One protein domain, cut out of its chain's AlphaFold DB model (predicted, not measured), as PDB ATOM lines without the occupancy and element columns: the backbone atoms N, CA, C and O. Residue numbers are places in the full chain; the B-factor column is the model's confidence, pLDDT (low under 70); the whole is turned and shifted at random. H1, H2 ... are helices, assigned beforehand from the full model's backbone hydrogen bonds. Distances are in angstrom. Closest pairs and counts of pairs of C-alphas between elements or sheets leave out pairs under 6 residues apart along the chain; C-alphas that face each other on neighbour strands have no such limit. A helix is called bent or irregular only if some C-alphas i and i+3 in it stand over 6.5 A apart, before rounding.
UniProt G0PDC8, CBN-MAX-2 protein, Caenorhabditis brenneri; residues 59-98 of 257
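Overview. This is residues 59 to 98 of the 257 residues of the protein "CBN-MAX-2 protein" of Caenorhabditis brenneri (UniProt G0PDC8). One long helix, H3, makes most of the longest axis, and the chain before it folds back over it as a sideways U: H1 is over one side of H3, with its early turn near the middle of H3, and the short helix H2 makes the bend of the U at the first end of H3. The second half of H3 runs on past H1 and makes the far end of the shape. The printed part has 40 residues with three named helices, in the order H1, H2, H3, and no named strand; the class is all helix. It is compact, with a radius of gyration of the C-alphas of 9.9 A, and elongated in outline, spanning 29 by 18 by 17 A along the three main axes.

Along the chain. H3, the longest helix, holds residues 82 to 97 and measures 23.2 A from first to last C-alpha; C-alpha 82 is at (137.925, 161.750, 115.058) and C-alpha 97 at (152.769, 178.228, 121.733). H2 holds residues 75 to 80 and measures 8.6 A. H1 holds residues 63 to 72 and measures 14.4 A, beginning with C-alpha 63 at (140.571, 170.207, 129.670). H1, H2 and H3 are not bent. Residues 59 to 62 come before H1, and Glu 98 follows H3.

Arrangement. H3 and H1 only just touch, with 3 pairs of C-alphas within 8 A, and H3 does so with residue 89 alone. Their closest C-alphas are those of Trp 65 and Leu 89, 6.5 A apart. The two helices run opposite ways at a steep tilt of 69 degrees, only just short of about perpendicular, and their centres are 10.9 A apart. H2 is close to H3 but not clearly touching it; their closest C-alphas are those of Gln 78 and Val 85, 6.3 A apart. H2 and H3 run opposite ways at a steep tilt of 67 degrees. H1 and H2 are apart, though they follow each other in the chain. In H1, H2 and H3 every O i to N i+4 pair is within hydrogen-bond range.

Size, cuts and confidence. The two C-alphas farthest apart are those of Ala 76 and Glu 98, at 29.6 A, and the first and last printed C-alphas, those of Ser 59 and Glu 98, are 26.2 A apart. The printed part has no cut. The link from H1 to H2, 2 residues, and the link from H2 to H3, 1 residue, are both tight. Residues 79 to 84, of which 82 to 84 belong to H3, stand free. The mean pLDDT of the printed part is 93.1, and no printed residue is under 70.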
ATOM      1  N   SER A  59     137.714 160.868 124.987       94.88
ATOM      2  CA  SER A  59     138.213 160.569 126.326       94.88
ATOM      3  C   SER A  59     139.716 160.837 126.369       94.88
ATOM      4  O   SER A  59     140.383 160.773 125.338       94.88
ATOM      5  N   GLY A  60     140.246 161.191 127.540       93.38
ATOM      6  CA  GLY A  60     141.678 161.460 127.705       93.38
ATOM      7  C   GLY A  60     142.185 162.771 127.088       93.38
ATOM      8  O   GLY A  60     143.386 163.013 127.124       93.38
ATOM      9  N   LEU A  61     141.305 163.624 126.542       94.25
ATOM     10  CA  LEU A  61     141.680 164.977 126.115       94.25
ATOM     11  C   LEU A  61     141.970 165.866 127.339       94.25
ATOM     12  O   LEU A  61     141.196 165.835 128.301       94.25
ATOM     13  N   PRO A  62     143.017 166.707 127.295       93.19
ATOM     14  CA  PRO A  62     143.209 167.778 128.267       93.19
ATOM     15  C   PRO A  62     142.003 168.727 128.311       93.19
ATOM     16  O   PRO A  62     141.384 168.996 127.280       93.19
ATOM     17  N   GLN A  63     141.711 169.295 129.485       91.94
ATOM     18  CA  GLN A  63     140.571 170.207 129.670       91.94
ATOM     19  C   GLN A  63     140.531 171.365 128.650       91.94
ATOM     20  O   GLN A  63     139.480 171.558 128.041       91.94
ATOM     21  N   PRO A  64     141.643 172.075 128.352       92.94
ATOM     22  CA  PRO A  64     141.609 173.168 127.376       92.94
ATOM     23  C   PRO A  64     141.220 172.708 125.967       92.94
ATOM     24  O   PRO A  64     140.607 173.452 125.206       92.94
ATOM     25  N   TRP A  65     141.569 171.472 125.604       94.38
ATOM     26  CA  TRP A  65     141.205 170.904 124.307       94.38
ATOM     27  C   TRP A  65     139.734 170.507 124.273       94.38
ATOM     28  O   TRP A  65     139.101 170.649 123.233       94.38
ATOM     29  N   MET A  66     139.185 170.050 125.402       95.12
ATOM     30  CA  MET A  66     137.755 169.769 125.536       95.12
ATOM     31  C   MET A  66     136.916 171.032 125.322       95.12
ATOM     32  O   MET A  66     135.905 170.986 124.629       95.12
ATOM     33  N   ASP A  67     137.355 172.168 125.862       94.62
ATOM     34  CA  ASP A  67     136.635 173.434 125.713       94.62
ATOM     35  C   ASP A  67     136.607 173.893 124.245       94.62
ATOM     36  O   ASP A  67     135.555 174.276 123.733       94.62
ATOM     37  N   ILE A  68     137.737 173.785 123.534       94.75
ATOM     38  CA  ILE A  68     137.821 174.083 122.093       94.75
ATOM     39  C   ILE A  68     136.955 173.110 121.288       94.75
ATOM     40  O   ILE A  68     136.208 173.528 120.406       94.75
ATOM     41  N   LEU A  69     137.021 171.816 121.614       95.62
ATOM     42  CA  LEU A  69     136.226 170.775 120.973       95.62
ATOM     43  C   LEU A  69     134.727 171.087 121.069       95.62
ATOM     44  O   LEU A  69     134.028 171.009 120.067       95.62
ATOM     45  N   LEU A  70     134.237 171.452 122.256       95.06
ATOM     46  CA  LEU A  70     132.821 171.744 122.487       95.06
ATOM     47  C   LEU A  70     132.378 173.085 121.889       95.06
ATOM     48  O   LEU A  70     131.208 173.227 121.535       95.06
ATOM     49  N   ARG A  71     133.285 174.064 121.788       95.88
ATOM     50  CA  ARG A  71     132.991 175.399 121.250       95.88
ATOM     51  C   ARG A  71     132.976 175.425 119.722       95.88
ATOM     52  O   ARG A  71     132.064 176.010 119.144       95.88
ATOM     53  N   ASP A  72     133.974 174.807 119.091       95.31
ATOM     54  CA  ASP A  72     134.298 175.050 117.682       95.31
ATOM     55  C   ASP A  72     134.056 173.828 116.773       95.31
ATOM     56  O   ASP A  72     134.027 173.981 115.552       95.31
ATOM     57  N   ILE A  73     133.877 172.618 117.326       94.06
ATOM     58  CA  ILE A  73     133.804 171.370 116.545       94.06
ATOM     59  C   ILE A  73     132.513 170.600 116.847       94.06
ATOM     60  O   ILE A  73     132.275 170.116 117.955       94.06
ATOM     61  N   SER A  74     131.687 170.397 115.821       95.94
ATOM     62  CA  SER A  74     130.402 169.714 115.980       95.94
ATOM     63  C   SER A  74     130.555 168.211 116.257       95.94
ATOM     64  O   SER A  74     131.502 167.568 115.805       95.94
ATOM     65  N   LEU A  75     129.570 167.601 116.929       94.88
ATOM     66  CA  LEU A  75     129.536 166.143 117.147       94.88
ATOM     67  C   LEU A  75     129.549 165.341 115.832       94.88
ATOM     68  O   LEU A  75     130.047 164.215 115.795       94.88
ATOM     69  N   ALA A  76     129.007 165.909 114.750       94.56
ATOM     70  CA  ALA A  76     129.022 165.279 113.435       94.56
ATOM     71  C   ALA A  76     130.451 165.182 112.878       94.56
ATOM     72  O   ALA A  76     130.839 164.124 112.383       94.56
ATOM     73  N   ASP A  77     131.253 166.238 113.032       95.25
ATOM     74  CA  ASP A  77     132.649 166.265 112.581       95.25
ATOM     75  C   ASP A  77     133.521 165.322 113.410       95.25
ATOM     76  O   ASP A  77     134.332 164.570 112.863       95.25
ATOM     77  N   GLN A  78     133.277 165.289 114.723       96.12
ATOM     78  CA  GLN A  78     133.923 164.355 115.646       96.12
ATOM     79  C   GLN A  78     133.689 162.901 115.238       96.12
ATOM     80  O   GLN A  78     134.622 162.100 115.243       96.12
ATOM     81  N   LYS A  79     132.459 162.562 114.842       96.62
ATOM     82  CA  LYS A  79     132.109 161.212 114.394       96.62
ATOM     83  C   LYS A  79     132.626 160.895 112.994       96.62
ATOM     84  O   LYS A  79     132.976 159.750 112.724       96.62
ATOM     85  N   SER A  80     132.641 161.889 112.109       96.62
ATOM     86  CA  SER A  80     133.084 161.740 110.724       96.62
ATOM     87  C   SER A  80     134.570 161.398 110.655       96.62
ATOM     88  O   SER A  80     134.942 160.411 110.026       96.62
ATOM     89  N   ASN A  81     135.416 162.176 111.344       96.44
ATOM     90  CA  ASN A  81     136.864 161.970 111.358       96.44
ATOM     91  C   ASN A  81     137.477 162.343 112.719       96.44
ATOM     92  O   ASN A  81     138.080 163.414 112.854       96.44
ATOM     93  N   PRO A  82     137.414 161.450 113.722       95.88
ATOM     94  CA  PRO A  82     137.925 161.750 115.058       95.88
ATOM     95  C   PRO A  82     139.439 162.017 115.073       95.88
ATOM     96  O   PRO A  82     139.918 162.863 115.823       95.88
ATOM     97  N   ASN A  83     140.203 161.363 114.193       95.38
ATOM     98  CA  ASN A  83     141.645 161.597 114.083       95.38
ATOM     99  C   ASN A  83     141.967 163.012 113.584       95.38
ATOM    100  O   ASN A  83     142.881 163.650 114.100       95.38
ATOM    101  N   ALA A  84     141.204 163.525 112.613       96.12
ATOM    102  CA  ALA A  84     141.410 164.874 112.087       96.12
ATOM    103  C   ALA A  84     141.128 165.939 113.154       96.12
ATOM    104  O   ALA A  84     141.844 166.933 113.233       96.12
ATOM    105  N   VAL A  85     140.131 165.695 114.009       96.31
ATOM    106  CA  VAL A  85     139.818 166.556 115.154       96.31
ATOM    107  C   VAL A  85     140.994 166.636 116.124       96.31
ATOM    108  O   VAL A  85     141.403 167.734 116.495       96.31
ATOM    109  N   VAL A  86     141.595 165.500 116.489       94.88
ATOM    110  CA  VAL A  86     142.781 165.491 117.363       94.88
ATOM    111  C   VAL A  86     143.950 166.229 116.708       94.88
ATOM    112  O   VAL A  86     144.602 167.036 117.364       94.88
ATOM    113  N   THR A  87     144.191 166.020 115.411       95.00
ATOM    114  CA  THR A  87     145.240 166.739 114.671       95.00
ATOM    115  C   THR A  87     144.998 168.248 114.650       95.00
ATOM    116  O   THR A  87     145.932 169.014 114.876       95.00
ATOM    117  N   ALA A  88     143.760 168.691 114.433       95.06
ATOM    118  CA  ALA A  88     143.401 170.106 114.455       95.06
ATOM    119  C   ALA A  88     143.611 170.726 115.846       95.06
ATOM    120  O   ALA A  88     144.151 171.825 115.952       95.06
ATOM    121  N   LEU A  89     143.253 170.001 116.911       94.81
ATOM    122  CA  LEU A  89     143.495 170.426 118.293       94.81
ATOM    123  C   LEU A  89     144.996 170.529 118.601       94.81
ATOM    124  O   LEU A  89     145.432 171.543 119.149       94.81
ATOM    125  N   LYS A  90     145.798 169.531 118.195       92.62
ATOM    126  CA  LYS A  90     147.267 169.574 118.312       92.62
ATOM    127  C   LYS A  90     147.838 170.790 117.579       92.62
ATOM    128  O   LYS A  90     148.610 171.541 118.166       92.62
ATOM    129  N   PHE A  91     147.417 171.011 116.333       92.44
ATOM    130  CA  PHE A  91     147.858 172.142 115.515       92.44
ATOM    131  C   PHE A  91     147.507 173.486 116.156       92.44
ATOM    132  O   PHE A  91     148.350 174.378 116.218       92.44
ATOM    133  N   TYR A  92     146.287 173.635 116.674       92.69
ATOM    134  CA  TYR A  92     145.872 174.857 117.356       92.69
ATOM    135  C   TYR A  92     146.726 175.118 118.603       92.69
ATOM    136  O   TYR A  92     147.240 176.219 118.778       92.69
ATOM    137  N   ALA A  93     146.943 174.095 119.434       90.56
ATOM    138  CA  ALA A  93     147.790 174.210 120.618       90.56
ATOM    139  C   ALA A  93     149.239 174.589 120.260       90.56
ATOM    140  O   ALA A  93     149.816 175.483 120.881       90.56
ATOM    141  N   GLN A  94     149.808 173.966 119.222       88.62
ATOM    142  CA  GLN A  94     151.140 174.293 118.706       88.62
ATOM    143  C   GLN A  94     151.201 175.731 118.173       88.62
ATOM    144  O   GLN A  94     152.118 176.474 118.517       88.62
ATOM    145  N   SER A  95     150.189 176.157 117.415       87.25
ATOM    146  CA  SER A  95     150.093 177.516 116.874       87.25
ATOM    147  C   SER A  95     149.969 178.587 117.958       87.25
ATOM    148  O   SER A  95     150.369 179.721 117.710       87.25
ATOM    149  N   MET A  96     149.404 178.270 119.127       83.25
ATOM    150  CA  MET A  96     149.314 179.209 120.253       83.25
ATOM    151  C   MET A  96     150.632 179.317 121.038       83.25
ATOM    152  O   MET A  96     150.926 180.380 121.580       83.25
ATOM    153  N   LYS A  97     151.432 178.239 121.101       81.19
ATOM    154  CA  LYS A  97     152.769 178.228 121.733       81.19
ATOM    155  C   LYS A  97     153.815 178.924 120.863       81.19
ATOM    156  O   LYS A  97     154.759 179.509 121.381       81.19
ATOM    157  N   GLU A  98     153.643 178.869 119.548       71.94
ATOM    158  CA  GLU A  98     154.529 179.473 118.561       71.94
ATOM    159  C   GLU A  98     154.252 180.973 118.380       71.94
ATOM    160  O   GLU A  98     153.939 181.464 117.293       71.94
TER     161      GLU A  98